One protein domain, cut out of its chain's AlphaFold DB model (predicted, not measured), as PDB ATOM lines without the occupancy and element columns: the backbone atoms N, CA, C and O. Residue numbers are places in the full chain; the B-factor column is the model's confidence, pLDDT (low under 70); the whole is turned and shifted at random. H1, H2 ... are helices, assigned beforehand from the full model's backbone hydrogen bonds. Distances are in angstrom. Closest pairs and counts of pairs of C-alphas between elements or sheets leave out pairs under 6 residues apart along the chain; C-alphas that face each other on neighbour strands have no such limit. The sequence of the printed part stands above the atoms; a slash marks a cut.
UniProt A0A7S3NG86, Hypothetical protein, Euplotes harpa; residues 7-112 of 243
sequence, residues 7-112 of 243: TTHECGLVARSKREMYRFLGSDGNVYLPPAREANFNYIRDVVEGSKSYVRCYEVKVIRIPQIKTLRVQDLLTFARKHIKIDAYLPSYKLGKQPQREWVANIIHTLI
ATOM      1  N   THR A   7      40.750 -58.728  60.741       46.28
ATOM      2  CA  THR A   7      40.354 -58.727  62.150       46.28
ATOM      3  C   THR A   7      40.178 -57.278  62.581       46.28
ATOM      4  O   THR A   7      41.114 -56.487  62.515       46.28
ATOM      5  N   THR A   8      38.980 -56.904  63.028       52.50
ATOM      6  CA  THR A   8      38.813 -55.630  63.740       52.50
ATOM      7  C   THR A   8      39.276 -55.828  65.179       52.50
ATOM      8  O   THR A   8      38.685 -56.614  65.919       52.50
ATOM      9  N   HIS A   9      40.361 -55.147  65.564       45.47
ATOM     10  CA  HIS A   9      41.037 -55.322  66.858       45.47
ATOM     11  C   HIS A   9      40.142 -55.069  68.087       45.47
ATOM     12  O   HIS A   9      40.484 -55.519  69.175       45.47
ATOM     13  N   GLU A  10      38.993 -54.407  67.922       47.91
ATOM     14  CA  GLU A  10      38.083 -54.058  69.024       47.91
ATOM     15  C   GLU A  10      36.847 -54.967  69.142       47.91
ATOM     16  O   GLU A  10      36.244 -55.028  70.210       47.91
ATOM     17  N   CYS A  11      36.477 -55.714  68.091       51.75
ATOM     18  CA  CYS A  11      35.223 -56.486  68.068       51.75
ATOM     19  C   CYS A  11      35.403 -57.994  67.840       51.75
ATOM     20  O   CYS A  11      34.416 -58.726  67.860       51.75
ATOM     21  N   GLY A  12      36.624 -58.479  67.573       57.25
ATOM     22  CA  GLY A  12      36.888 -59.909  67.333       57.25
ATOM     23  C   GLY A  12      36.172 -60.494  66.104       57.25
ATOM     24  O   GLY A  12      36.215 -61.702  65.873       57.25
ATOM     25  N   LEU A  13      35.515 -59.653  65.302       59.75
ATOM     26  CA  LEU A  13      34.777 -60.060  64.116       59.75
ATOM     27  C   LEU A  13      35.757 -60.257  62.964       59.75
ATOM     28  O   LEU A  13      36.425 -59.322  62.517       59.75
ATOM     29  N   VAL A  14      35.823 -61.503  62.499       65.62
ATOM     30  CA  VAL A  14      36.629 -61.921  61.356       65.62
ATOM     31  C   VAL A  14      35.708 -62.082  60.159       65.62
ATOM     32  O   VAL A  14      35.019 -63.094  60.032       65.62
ATOM     33  N   ALA A  15      35.696 -61.099  59.266       66.38
ATOM     34  CA  ALA A  15      34.953 -61.239  58.024       66.38
ATOM     35  C   ALA A  15      35.778 -62.055  57.021       66.38
ATOM     36  O   ALA A  15      36.912 -61.703  56.696       66.38
ATOM     37  N   ARG A  16      35.204 -63.150  56.516       74.06
ATOM     38  CA  ARG A  16      35.883 -64.090  55.606       74.06
ATOM     39  C   ARG A  16      35.668 -63.749  54.139       74.06
ATOM     40  O   ARG A  16      36.320 -64.303  53.260       74.06
ATOM     41  N   SER A  17      34.708 -62.870  53.848       82.38
ATOM     42  CA  SER A  17      34.364 -62.506  52.478       82.38
ATOM     43  C   SER A  17      33.904 -61.059  52.344       82.38
ATOM     44  O   SER A  17      33.289 -60.479  53.239       82.38
ATOM     45  N   LYS A  18      34.085 -60.504  51.140       83.31
ATOM     46  CA  LYS A  18      33.531 -59.198  50.750       83.31
ATOM     47  C   LYS A  18      32.028 -59.084  51.030       83.31
ATOM     48  O   LYS A  18      31.548 -58.020  51.409       83.31
ATOM     49  N   ARG A  19      31.270 -60.162  50.796       84.56
ATOM     50  CA  ARG A  19      29.808 -60.176  50.967       84.56
ATOM     51  C   ARG A  19      29.420 -60.064  52.436       84.56
ATOM     52  O   ARG A  19      28.444 -59.391  52.747       84.56
ATOM     53  N   GLU A  20      30.175 -60.718  53.304       84.06
ATOM     54  CA  GLU A  20      29.982 -60.679  54.749       84.06
ATOM     55  C   GLU A  20      30.288 -59.288  55.307       84.06
ATOM     56  O   GLU A  20      29.419 -58.702  55.943       84.06
ATOM     57  N   MET A  21      31.426 -58.686  54.933       85.06
ATOM     58  CA  MET A  21      31.741 -57.297  55.309       85.06
ATOM     59  C   MET A  21      30.670 -56.312  54.836       85.06
ATOM     60  O   MET A  21      30.249 -55.430  55.578       85.06
ATOM     61  N   TYR A  22      30.208 -56.468  53.593       87.62
ATOM     62  CA  TYR A  22      29.173 -55.606  53.032       87.62
ATOM     63  C   TYR A  22      27.848 -55.732  53.795       87.62
ATOM     64  O   TYR A  22      27.177 -54.732  54.034       87.62
ATOM     65  N   ARG A  23      27.464 -56.957  54.179       87.19
ATOM     66  CA  ARG A  23      26.254 -57.209  54.974       87.19
ATOM     67  C   ARG A  23      26.363 -56.627  56.372       87.19
ATOM     68  O   ARG A  23      25.402 -56.001  56.800       87.19
ATOM     69  N   PHE A  24      27.506 -56.803  57.025       86.56
ATOM     70  CA  PHE A  24      27.768 -56.267  58.357       86.56
ATOM     71  C   PHE A  24      27.668 -54.738  58.364       86.56
ATOM     72  O   PHE A  24      26.852 -54.159  59.076       86.56
ATOM     73  N   LEU A  25      28.409 -54.067  57.479       87.44
ATOM     74  CA  LEU A  25      28.359 -52.608  57.372       87.44
ATOM     75  C   LEU A  25      26.973 -52.093  56.960       87.44
ATOM     76  O   LEU A  25      26.541 -51.050  57.440       87.44
ATOM     77  N   GLY A  26      26.281 -52.795  56.062       86.31
ATOM     78  CA  GLY A  26      24.969 -52.377  55.574       86.31
ATOM     79  C   GLY A  26      23.841 -52.577  56.588       86.31
ATOM     80  O   GLY A  26      23.041 -51.668  56.775       86.31
ATOM     81  N   SER A  27      23.772 -53.752  57.218       83.69
ATOM     82  CA  SER A  27      22.648 -54.155  58.081       83.69
ATOM     83  C   SER A  27      22.857 -53.694  59.520       83.69
ATOM     84  O   SER A  27      21.974 -53.059  60.088       83.69
ATOM     85  N   ASP A  28      24.043 -53.947  60.075       80.81
ATOM     86  CA  ASP A  28      24.341 -53.656  61.481       80.81
ATOM     87  C   ASP A  28      24.934 -52.249  61.623       80.81
ATOM     88  O   ASP A  28      24.541 -51.467  62.487       80.81
ATOM     89  N   GLY A  29      25.841 -51.884  60.712       81.12
ATOM     90  CA  GLY A  29      26.485 -50.568  60.690       81.12
ATOM     91  C   GLY A  29      25.627 -49.440  60.106       81.12
ATOM     92  O   GLY A  29      25.995 -48.272  60.239       81.12
ATOM     93  N   ASN A  30      24.504 -49.762  59.447       88.81
ATOM     94  CA  ASN A  30      23.664 -48.811  58.709       88.81
ATOM     95  C   ASN A  30      24.471 -47.867  57.795       88.81
ATOM     96  O   ASN A  30      24.157 -46.681  57.665       88.81
ATOM     97  N   VAL A  31      25.539 -48.372  57.179       91.31
ATOM     98  CA  VAL A  31      26.447 -47.587  56.342       91.31
ATOM     99  C   VAL A  31      25.909 -47.477  54.918       91.31
ATOM    100  O   VAL A  31      25.539 -48.471  54.290       91.31
ATOM    101  N   TYR A  32      25.926 -46.262  54.367       91.94
ATOM    102  CA  TYR A  32      25.510 -46.000  52.995       91.94
ATOM    103  C   TYR A  32      26.576 -46.421  51.979       91.94
ATOM    104  O   TYR A  32      27.426 -45.641  51.538       91.94
ATOM    105  N   LEU A  33      26.513 -47.687  51.588       89.94
ATOM    106  CA  LEU A  33      27.464 -48.299  50.671       89.94
ATOM    107  C   LEU A  33      27.025 -48.202  49.198       89.94
ATOM    108  O   LEU A  33      25.828 -48.157  48.898       89.94
ATOM    109  N   PRO A  34      27.987 -48.194  48.254       88.88
ATOM    110  CA  PRO A  34      27.688 -48.335  46.832       88.88
ATOM    111  C   PRO A  34      27.163 -49.749  46.560       88.88
ATOM    112  O   PRO A  34      27.532 -50.658  47.296       88.88
ATOM    113  N   PRO A  35      26.394 -49.995  45.483       87.00
ATOM    114  CA  PRO A  35      25.852 -51.323  45.200       87.00
ATOM    115  C   PRO A  35      26.914 -52.421  45.278       87.00
ATOM    116  O   PRO A  35      28.015 -52.265  44.749       87.00
ATOM    117  N   ALA A  36      26.578 -53.575  45.859       83.06
ATOM    118  CA  ALA A  36      27.538 -54.652  46.135       83.06
ATOM    119  C   ALA A  36      28.380 -55.101  44.913       83.06
ATOM    120  O   ALA A  36      29.533 -55.522  45.057       83.06
ATOM    121  N   ARG A  37      27.821 -54.987  43.696       81.31
ATOM    122  CA  ARG A  37      28.502 -55.300  42.422       81.31
ATOM    123  C   ARG A  37      29.627 -54.320  42.063       81.31
ATOM    124  O   ARG A  37      30.555 -54.696  41.343       81.31
ATOM    125  N   GLU A  38      29.529 -53.085  42.538       80.06
ATOM    126  CA  GLU A  38      30.420 -51.961  42.230       80.06
ATOM    127  C   GLU A  38      31.269 -51.535  43.429       80.06
ATOM    128  O   GLU A  38      32.296 -50.882  43.256       80.06
ATOM    129  N   ALA A  39      30.883 -51.942  44.639       79.75
ATOM    130  CA  ALA A  39      31.661 -51.713  45.841       79.75
ATOM    131  C   ALA A  39      33.068 -52.306  45.694       79.75
ATOM    132  O   ALA A  39      33.224 -53.483  45.365       79.75
ATOM    133  N   ASN A  40      34.103 -51.504  45.929       83.25
ATOM    134  CA  ASN A  40      35.480 -51.986  45.926       83.25
ATOM    135  C   ASN A  40      35.781 -52.655  47.275       83.25
ATOM    136  O   ASN A  40      35.475 -52.076  48.312       83.25
ATOM    137  N   PHE A  41      36.381 -53.850  47.266       83.38
ATOM    138  CA  PHE A  41      36.773 -54.537  48.502       83.38
ATOM    139  C   PHE A  41      37.727 -53.681  49.338       83.38
ATOM    140  O   PHE A  41      37.486 -53.501  50.525       83.38
ATOM    141  N   ASN A  42      38.715 -53.051  48.694       84.50
ATOM    142  CA  ASN A  42      39.676 -52.189  49.383       84.50
ATOM    143  C   ASN A  42      38.981 -51.020  50.080       84.50
ATOM    144  O   ASN A  42      39.326 -50.692  51.196       84.50
ATOM    145  N   TYR A  43      37.945 -50.439  49.470       85.69
ATOM    146  CA  TYR A  43      37.193 -49.360  50.113       85.69
ATOM    147  C   TYR A  43      36.421 -49.832  51.342       85.69
ATOM    148  O   TYR A  43      36.413 -49.151  52.356       85.69
ATOM    149  N   ILE A  44      35.778 -51.000  51.254       86.12
ATOM    150  CA  ILE A  44      35.066 -51.597  52.389       86.12
ATOM    151  C   ILE A  44      36.055 -51.864  53.532       86.12
ATOM    152  O   ILE A  44      35.752 -51.548  54.676       86.12
ATOM    153  N   ARG A  45      37.242 -52.391  53.216       84.56
ATOM    154  CA  ARG A  45      38.334 -52.569  54.177       84.56
ATOM    155  C   ARG A  45      38.777 -51.241  54.782       84.56
ATOM    156  O   ARG A  45      38.762 -51.124  55.997       84.56
ATOM    157  N   ASP A  46      39.078 -50.237  53.963       86.88
ATOM    158  CA  ASP A  46      39.536 -48.927  54.435       86.88
ATOM    159  C   ASP A  46      38.493 -48.253  55.356       86.88
ATOM    160  O   ASP A  46      38.856 -47.519  56.272       86.88
ATOM    161  N   VAL A  47      37.193 -48.490  55.129       88.31
ATOM    162  CA  VAL A  47      36.105 -48.019  56.010       88.31
ATOM    163  C   VAL A  47      36.109 -48.761  57.348       88.31
ATOM    164  O   VAL A  47      35.935 -48.135  58.388       88.31
ATOM    165  N   VAL A  48      36.319 -50.078  57.334       85.62
ATOM    166  CA  VAL A  48      36.395 -50.906  58.550       85.62
ATOM    167  C   VAL A  48      37.645 -50.589  59.375       85.62
ATOM    168  O   VAL A  48      37.571 -50.551  60.597       85.62
ATOM    169  N   GLU A  49      38.772 -50.314  58.721       84.06
ATOM    170  CA  GLU A  49      40.031 -49.902  59.359       84.06
ATOM    171  C   GLU A  49      39.994 -48.458  59.893       84.06
ATOM    172  O   GLU A  49      40.922 -48.028  60.573       84.06
ATOM    173  N   GLY A  50      38.956 -47.679  59.570       84.19
ATOM    174  CA  GLY A  50      38.854 -46.264  59.943       84.19
ATOM    175  C   GLY A  50      39.703 -45.316  59.084       84.19
ATOM    176  O   GLY A  50      39.668 -44.103  59.288       84.19
ATOM    177  N   SER A  51      40.413 -45.835  58.078       86.44
ATOM    178  CA  SER A  51      41.178 -45.058  57.092       86.44
ATOM    179  C   SER A  51      40.284 -44.182  56.200       86.44
ATOM    180  O   SER A  51      40.721 -43.144  55.694       86.44
ATOM    181  N   LYS A  52      39.030 -44.591  55.978       88.31
ATOM    182  CA  LYS A  52      38.016 -43.845  55.219       88.31
ATOM    183  C   LYS A  52      36.795 -43.555  56.082       88.31
ATOM    184  O   LYS A  52      36.326 -44.395  56.843       88.31
ATOM    185  N   SER A  53      36.242 -42.358  55.913       90.38
ATOM    186  CA  SER A  53      34.988 -41.968  56.552       90.38
ATOM    187  C   SER A  53      33.793 -42.561  55.808       90.38
ATOM    188  O   SER A  53      33.856 -42.846  54.610       90.38
ATOM    189  N   TYR A  54      32.673 -42.710  56.505       90.75
ATOM    190  CA  TYR A  54      31.440 -43.236  55.937       90.75
ATOM    191  C   TYR A  54      30.237 -42.394  56.362       90.75
ATOM    192  O   TYR A  54      30.278 -41.694  57.371       90.75
ATOM    193  N   VAL A  55      29.169 -42.446  55.567       91.81
ATOM    194  CA  VAL A  55      27.891 -41.787  55.875       91.81
ATOM    195  C   VAL A  55      26.884 -42.861  56.253       91.81
ATOM    196  O   VAL A  55      26.862 -43.926  55.630       91.81
ATOM    197  N   ARG A  56      26.048 -42.603  57.256       91.19
ATOM    198  CA  ARG A  56      24.979 -43.531  57.645       91.19
ATOM    199  C   ARG A  56      23.749 -43.343  56.764       91.19
ATOM    200  O   ARG A  56      23.448 -42.228  56.353       91.19
ATOM    201  N   CYS A  57      23.006 -44.414  56.505       89.50
ATOM    202  CA  CYS A  57      21.854 -44.424  55.599       89.50
ATOM    203  C   CYS A  57      20.815 -43.334  55.910       89.50
ATOM    204  O   CYS A  57      20.277 -42.737  54.982       89.50
ATOM    205  N   TYR A  58      20.565 -43.031  57.188       90.25
ATOM    206  CA  TYR A  58      19.584 -42.018  57.602       90.25
ATOM    207  C   TYR A  58      20.061 -40.564  57.416       90.25
ATOM    208  O   TYR A  58      19.247 -39.645  57.434       90.25
ATOM    209  N   GLU A  59      21.363 -40.333  57.233       90.50
ATOM    210  CA  GLU A  59      21.938 -38.991  57.037       90.50
ATOM    211  C   GLU A  59      21.961 -38.594  55.558       90.50
ATOM    212  O   GLU A  59      22.142 -37.421  55.220       90.50
ATOM    213  N   VAL A  60      21.780 -39.568  54.664       92.44
ATOM    214  CA  VAL A  60      21.949 -39.379  53.228       92.44
ATOM    215  C   VAL A  60      20.814 -38.559  52.641       92.44
ATOM    216  O   VAL A  60      19.643 -38.936  52.662       92.44
ATOM    217  N   LYS A  61      21.193 -37.460  51.995       91.31
ATOM    218  CA  LYS A  61      20.297 -36.642  51.184       91.31
ATOM    219  C   LYS A  61      20.353 -37.129  49.742       91.31
ATOM    220  O   LYS A  61      21.355 -36.952  49.047       91.31
ATOM    221  N   VAL A  62      19.263 -37.742  49.293       89.31
ATOM    222  CA  VAL A  62      19.155 -38.290  47.936       89.31
ATOM    223  C   VAL A  62      18.920 -37.169  46.924       89.31
ATOM    224  O   VAL A  62      18.028 -36.339  47.091       89.31
ATOM    225  N   ILE A  63      19.698 -37.163  45.839       88.69
ATOM    226  CA  ILE A  63      19.554 -36.222  44.725       88.69
ATOM    227  C   ILE A  63      19.465 -36.959  43.387       88.69
ATOM    228  O   ILE A  63      20.228 -37.876  43.091       88.69
ATOM    229  N   ARG A  64      18.563 -36.501  42.512       85.56
ATOM    230  CA  ARG A  64      18.484 -36.993  41.132       85.56
ATOM    231  C   ARG A  64      19.339 -36.125  40.213       85.56
ATOM    232  O   ARG A  64      19.015 -34.965  39.963       85.56
ATOM    233  N   ILE A  65      20.423 -36.692  39.683       83.94
ATOM    234  CA  ILE A  65      21.313 -35.984  38.754       83.94
ATOM    235  C   ILE A  65      20.838 -36.140  37.295       83.94
ATOM    236  O   ILE A  65      20.684 -37.271  36.817       83.94
ATOM    237  N   PRO A  66      20.702 -35.034  36.531       84.62
ATOM    238  CA  PRO A  66      20.394 -35.079  35.102       84.62
ATOM    239  C   PRO A  66      21.356 -35.975  34.307       84.62
ATOM    240  O   PRO A  66      22.572 -35.941  34.494       84.62
ATOM    241  N   GLN A  67      20.833 -36.780  33.383       82.62
ATOM    242  CA  GLN A  67      21.653 -37.585  32.472       82.62
ATOM    243  C   GLN A  67      22.143 -36.719  31.305       82.62
ATOM    244  O   GLN A  67      21.472 -36.543  30.287       82.62
ATOM    245  N   ILE A  68      23.315 -36.105  31.478       83.62
ATOM    246  CA  ILE A  68      23.942 -35.256  30.462       83.62
ATOM    247  C   ILE A  68      25.363 -35.745  30.169       83.62
ATOM    248  O   ILE A  68      26.094 -36.110  31.084       83.62
ATOM    249  N   LYS A  69      25.771 -35.736  28.890       76.94
ATOM    250  CA  LYS A  69      27.100 -36.220  28.459       76.94
ATOM    251  C   LYS A  69      28.268 -35.472  29.122       76.94
ATOM    252  O   LYS A  69      29.343 -36.047  29.260       76.94
ATOM    253  N   THR A  70      28.038 -34.217  29.508       79.75
ATOM    254  CA  THR A  70      28.999 -33.305  30.152       79.75
ATOM    255  C   THR A  70      29.112 -33.484  31.669       79.75
ATOM    256  O   THR A  70      29.880 -32.763  32.299       79.75
ATOM    257  N   LEU A  71      28.329 -34.393  32.262       85.19
ATOM    258  CA  LEU A  71      28.335 -34.688  33.693       85.19
ATOM    259  C   LEU A  71      28.481 -36.197  33.892       85.19
ATOM    260  O   LEU A  71      27.507 -36.927  34.122       85.19
ATOM    261  N   ARG A  72      29.718 -36.665  33.745       87.12
ATOM    262  CA  ARG A  72      30.115 -38.056  33.961       87.12
ATOM    263  C   ARG A  72      30.463 -38.291  35.429       87.12
ATOM    264  O   ARG A  72      30.693 -37.358  36.196       87.12
ATOM    265  N   VAL A  73      30.556 -39.562  35.818       87.69
ATOM    266  CA  VAL A  73      31.017 -39.954  37.163       87.69
ATOM    267  C   VAL A  73      32.425 -39.424  37.435       87.69
ATOM    268  O   VAL A  73      32.693 -38.916  38.516       87.69
ATOM    269  N   GLN A  74      33.304 -39.463  36.431       87.50
ATOM    270  CA  GLN A  74      34.660 -38.915  36.520       87.50
ATOM    271  C   GLN A  74      34.673 -37.421  36.867       87.50
ATOM    272  O   GLN A  74      35.506 -36.996  37.666       87.50
ATOM    273  N   ASP A  75      33.735 -36.638  36.330       88.50
ATOM    274  CA  ASP A  75      33.626 -35.209  36.637       88.50
ATOM    275  C   ASP A  75      33.230 -34.992  38.103       88.50
ATOM    276  O   ASP A  75      33.800 -34.135  38.777       88.50
ATOM    277  N   LEU A  76      32.303 -35.810  38.622       89.06
ATOM    278  CA  LEU A  76      31.895 -35.786  40.033       89.06
ATOM    279  C   LEU A  76      33.041 -36.194  40.965       89.06
ATOM    280  O   LEU A  76      33.264 -35.542  41.980       89.06
ATOM    281  N   LEU A  77      33.797 -37.234  40.611       88.44
ATOM    282  CA  LEU A  77      34.964 -37.674  41.382       88.44
ATOM    283  C   LEU A  77      36.076 -36.620  41.367       88.44
ATOM    284  O   LEU A  77      36.680 -36.341  42.398       88.44
ATOM    285  N   THR A  78      36.320 -35.988  40.218       89.12
ATOM    286  CA  THR A  78      37.308 -34.905  40.095       89.12
ATOM    287  C   THR A  78      36.888 -33.685  40.907       89.12
ATOM    288  O   THR A  78      37.719 -33.066  41.564       89.12
ATOM    289  N   PHE A  79      35.597 -33.350  40.900       89.69
ATOM    290  CA  PHE A  79      35.039 -32.311  41.758       89.69
ATOM    291  C   PHE A  79      35.225 -32.651  43.242       89.69
ATOM    292  O   PHE A  79      35.687 -31.813  44.011       89.69
ATOM    293  N   ALA A  80      34.934 -33.890  43.637       88.88
ATOM    294  CA  ALA A  80      35.063 -34.334  45.015       88.88
ATOM    295  C   ALA A  80      36.512 -34.323  45.524       88.88
ATOM    296  O   ALA A  80      36.751 -33.863  46.636       88.88
ATOM    297  N   ARG A  81      37.488 -34.716  44.695       86.38
ATOM    298  CA  ARG A  81      38.926 -34.673  45.030       86.38
ATOM    299  C   ARG A  81      39.444 -33.271  45.348       86.38
ATOM    300  O   ARG A  81      40.405 -33.126  46.093       86.38
ATOM    301  N   LYS A  82      38.805 -32.219  44.822       88.81
ATOM    302  CA  LYS A  82      39.140 -30.824  45.170       88.81
ATOM    303  C   LYS A  82      38.722 -30.453  46.596       88.81
ATOM    304  O   LYS A  82      39.061 -29.375  47.082       88.81
ATOM    305  N   HIS A  83      37.961 -31.310  47.266       88.31
ATOM    306  CA  HIS A  83      37.449 -31.100  48.607       88.31
ATOM    307  C   HIS A  83      37.892 -32.256  49.506       88.31
ATOM    308  O   HIS A  83      37.253 -33.301  49.535       88.31
ATOM    309  N   ILE A  84      38.946 -32.028  50.297       85.25
ATOM    310  CA  ILE A  84      39.542 -33.021  51.215       85.25
ATOM    311  C   ILE A  84      38.473 -33.714  52.075       85.25
ATOM    312  O   ILE A  84      38.469 -34.933  52.212       85.25
ATOM    313  N   LYS A  85      37.502 -32.937  52.579       86.31
ATOM    314  CA  LYS A  85      36.387 -33.458  53.382       86.31
ATOM    315  C   LYS A  85      35.532 -34.493  52.654       86.31
ATOM    316  O   LYS A  85      34.994 -35.359  53.314       86.31
ATOM    317  N   ILE A  86      35.367 -34.396  51.334       87.94
ATOM    318  CA  ILE A  86      34.580 -35.355  50.544       87.94
ATOM    319  C   ILE A  86      35.451 -36.546  50.139       87.94
ATOM    320  O   ILE A  86      34.980 -37.680  50.142       87.94
ATOM    321  N   ASP A  87      36.720 -36.305  49.812       87.31
ATOM    322  CA  ASP A  87      37.647 -37.355  49.379       87.31
ATOM    323  C   ASP A  87      37.862 -38.441  50.453       87.31
ATOM    324  O   ASP A  87      38.033 -39.619  50.132       87.31
ATOM    325  N   ALA A  88      37.741 -38.075  51.734       89.31
ATOM    326  CA  ALA A  88      37.742 -39.012  52.858       89.31
ATOM    327  C   ALA A  88      36.592 -40.038  52.815       89.31
ATOM    328  O   ALA A  88      36.756 -41.148  53.312       89.31
ATOM    329  N   TYR A  89      35.457 -39.701  52.195       89.12
ATOM    330  CA  TYR A  89      34.296 -40.592  52.068       89.12
ATOM    331  C   TYR A  89      34.313 -41.409  50.783       89.12
ATOM    332  O   TYR A  89      33.536 -42.354  50.638       89.12
ATOM    333  N   LEU A  90      35.168 -41.042  49.827       88.31
ATOM    334  CA  LEU A  90      35.195 -41.674  48.523       88.31
ATOM    335  C   LEU A  90      36.326 -42.703  48.405       88.31
ATOM    336  O   LEU A  90      37.431 -42.502  48.916       88.31
ATOM    337  N   PRO A  91      36.083 -43.801  47.679       84.38
ATOM    338  CA  PRO A  91      37.105 -44.780  47.334       84.38
ATOM    339  C   PRO A  91      38.267 -44.191  46.525       84.38
ATOM    340  O   PRO A  91      38.094 -43.384  45.606       84.38
ATOM    341  N   SER A  92      39.469 -44.681  46.822       77.38
ATOM    342  CA  SER A  92      40.699 -44.347  46.102       77.38
ATOM    343  C   SER A  92      40.719 -45.013  44.721       77.38
ATOM    344  O   SER A  92      41.118 -46.164  44.560       77.38
ATOM    345  N   TYR A  93      40.279 -44.291  43.690       66.75
ATOM    346  CA  TYR A  93      40.326 -44.786  42.311       66.75
ATOM    347  C   TYR A  93      41.708 -44.596  41.693       66.75
ATOM    348  O   TYR A  93      42.023 -43.495  41.230       66.75
ATOM    349  N   LYS A  94      42.504 -45.673  41.654       57.44
ATOM    350  CA  LYS A  94      43.732 -45.722  40.849       57.44
ATOM    351  C   LYS A  94      43.574 -46.473  39.519       57.44
ATOM    352  O   LYS A  94      44.084 -45.955  38.545       57.44
ATOM    353  N   LEU A  95      42.802 -47.560  39.405       51.12
ATOM    354  CA  LEU A  95      42.511 -48.252  38.124       51.12
ATOM    355  C   LEU A  95      41.436 -49.346  38.344       51.12
ATOM    356  O   LEU A  95      41.763 -50.513  38.521       51.12
ATOM    357  N   GLY A  96      40.144 -49.000  38.418       59.06
ATOM    358  CA  GLY A  96      39.090 -49.984  38.740       59.06
ATOM    359  C   GLY A  96      37.675 -49.582  38.316       59.06
ATOM    360  O   GLY A  96      37.483 -48.543  37.682       59.06
ATOM    361  N   LYS A  97      36.676 -50.408  38.674       69.94
ATOM    362  CA  LYS A  97      35.246 -50.135  38.427       69.94
ATOM    363  C   LYS A  97      34.841 -48.800  39.050       69.94
ATOM    364  O   LYS A  97      35.049 -48.584  40.242       69.94
ATOM    365  N   GLN A  98      34.254 -47.926  38.238       78.12
ATOM    366  CA  GLN A  98      33.693 -46.668  38.716       78.12
ATOM    367  C   GLN A  98      32.448 -46.947  39.568       78.12
ATOM    368  O   GLN A  98      31.711 -47.885  39.262       78.12
ATOM    369  N   PRO A  99      32.214 -46.150  40.618       84.31
ATOM    370  CA  PRO A  99      31.029 -46.286  41.444       84.31
ATOM    371  C   PRO A  99      29.814 -45.745  40.698       84.31
ATOM    372  O   PRO A  99      29.930 -44.880  39.819       84.31
ATOM    373  N   GLN A 100      28.635 -46.168  41.133       87.38
ATOM    374  CA  GLN A 100      27.389 -45.632  40.631       87.38
ATOM    375  C   GLN A 100      27.364 -44.116  40.797       87.38
ATOM    376  O   GLN A 100      27.617 -43.556  41.868       87.38
ATOM    377  N   ARG A 101      26.987 -43.445  39.709       88.50
ATOM    378  CA  ARG A 101      26.865 -41.989  39.650       88.50
ATOM    379  C   ARG A 101      25.996 -41.425  40.770       88.50
ATOM    380  O   ARG A 101      26.332 -40.398  41.345       88.50
ATOM    381  N   GLU A 102      24.876 -42.088  41.035       90.56
ATOM    382  CA  GLU A 102      23.892 -41.684  42.041       90.56
ATOM    383  C   GLU A 102      24.451 -41.808  43.454       90.56
ATOM    384  O   GLU A 102      24.270 -40.902  44.259       90.56
ATOM    385  N   TRP A 103      25.213 -42.864  43.733       91.38
ATOM    386  CA  TRP A 103      25.853 -43.029  45.033       91.38
ATOM    387  C   TRP A 103      26.858 -41.900  45.315       91.38
ATOM    388  O   TRP A 103      26.762 -41.230  46.342       91.38
ATOM    389  N   VAL A 104      27.753 -41.602  44.361       91.44
ATOM    390  CA  VAL A 104      28.714 -40.486  44.493       91.44
ATOM    391  C   VAL A 104      27.988 -39.153  44.656       91.44
ATOM    392  O   VAL A 104      28.355 -38.334  45.497       91.44
ATOM    393  N   ALA A 105      26.946 -38.933  43.857       91.81
ATOM    394  CA  ALA A 105      26.129 -37.732  43.917       91.81
ATOM    395  C   ALA A 105      25.511 -37.510  45.296       91.81
ATOM    396  O   ALA A 105      25.575 -36.400  45.816       91.81
ATOM    397  N   ASN A 106      24.936 -38.561  45.879       93.12
ATOM    398  CA  ASN A 106      24.274 -38.504  47.174       93.12
ATOM    399  C   ASN A 106      25.271 -38.186  48.290       93.12
ATOM    400  O   ASN A 106      24.985 -37.336  49.131       93.12
ATOM    401  N   ILE A 107      26.473 -38.774  48.260       92.62
ATOM    402  CA  ILE A 107      27.538 -38.440  49.221       92.62
ATOM    403  C   ILE A 107      27.929 -36.968  49.106       92.62
ATOM    404  O   ILE A 107      27.913 -36.241  50.100       92.62
ATOM    405  N   ILE A 108      28.226 -36.497  47.891       93.12
ATOM    406  CA  ILE A 108      28.606 -35.096  47.675       93.12
ATOM    407  C   ILE A 108      27.471 -34.161  48.114       93.12
ATOM    408  O   ILE A 108      27.730 -33.145  48.754       93.12
ATOM    409  N   HIS A 109      26.219 -34.493  47.791       94.00
ATOM    410  CA  HIS A 109      25.059 -33.676  48.137       94.00
ATOM    411  C   HIS A 109      24.817 -33.606  49.643       94.00
ATOM    412  O   HIS A 109      24.445 -32.554  50.156       94.00
ATOM    413  N   THR A 110      25.051 -34.713  50.342       92.50
ATOM    414  CA  THR A 110      24.903 -34.792  51.796       92.50
ATOM    415  C   THR A 110      25.927 -33.902  52.493       92.50
ATOM    416  O   THR A 110      25.567 -33.152  53.397       92.50
ATOM    417  N   LEU A 111      27.182 -33.927  52.031       91.31
ATOM    418  CA  LEU A 111      28.276 -33.173  52.643       91.31
ATOM    419  C   LEU A 111      28.295 -31.696  52.228       91.31
ATOM    420  O   LEU A 111      28.535 -30.824  53.062       91.31
ATOM    421  N   ILE A 112      28.095 -31.396  50.940       92.06
ATOM    422  CA  ILE A 112      28.189 -30.037  50.389       92.06
ATOM    423  C   ILE A 112      27.106 -29.804  49.313       92.06
ATOM    424  O   ILE A 112      27.400 -29.785  48.108       92.06
TER     425      ILE A 112
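AT A GLANCE: This is residues 7 to 112 of the 243 residues of the protein "Hypothetical protein" of Euplotes harpa (UniProt A0A7S3NG86). Two small groups of helices, H1 with H2 and H3 with H4 and H5, stand one after the other along a body rich in loops, and the loops reach beyond them, with Gly 12 before H1 and Lys 69 before H3 the two residues whose C-alphas are farthest apart. The long loop of residues 49 to 72 joins the two groups. The printed part has 106 residues with five named helices, H1 to H5 in chain order, and no named strand; the class is all helix, though only 43 residues are in named elements. It is compact, with a radius of gyration of the C-alphas of 14.0 A, and spans 46 by 30 by 25 A, only just elongated.

HOW THE PARTS SIT: Start with H1, residues 18 to 28, which touches H2, residues 41 to 48; their closest C-alphas, of Lys 18 and Phe 41, are 6.1 A apart. They run the same way at a steep tilt of 36 degrees, only just past shallow. Both are apart from H3, residues 73 to 81. H3 touches H5, residues 101 to 111, closest at the C-alphas of Val 73 and Arg 101, 5.3 A, at a shallow tilt of 26 degrees, the same way. H4, residues 84 to 87, only just touches H5, with 3 pairs of C-alphas within 8 A, closest at Ile 86 and Ile 108, 6.6 A. H3 and H4 touch only at the corner, and only just, with 3 such pairs, the closest C-alphas being those of Arg 81 and Asp 87, 5.3 A. In H1, H2, H3 and H5 every O i to N i+4 pair is within hydrogen-bond range; H4 is too short for one.

IN THESE COORDINATES: Find C-alpha 18 at (33.531, -59.198, 50.750), where H1 begins its 15.2 A. H2 measures 10.7 A, H3 12.3 A and H4 5.1 A. H5 runs 15.8 A to C-alpha 111 at (28.276, -33.173, 52.643).

THE WHOLE: The C-alphas farthest apart, of Gly 12 and Lys 69, are 46.6 A apart. The printed part has no cut. The H3 to H4 link is tight; the other three are long. Residues 7 to 15 and 93 to 97 have pLDDT under 70.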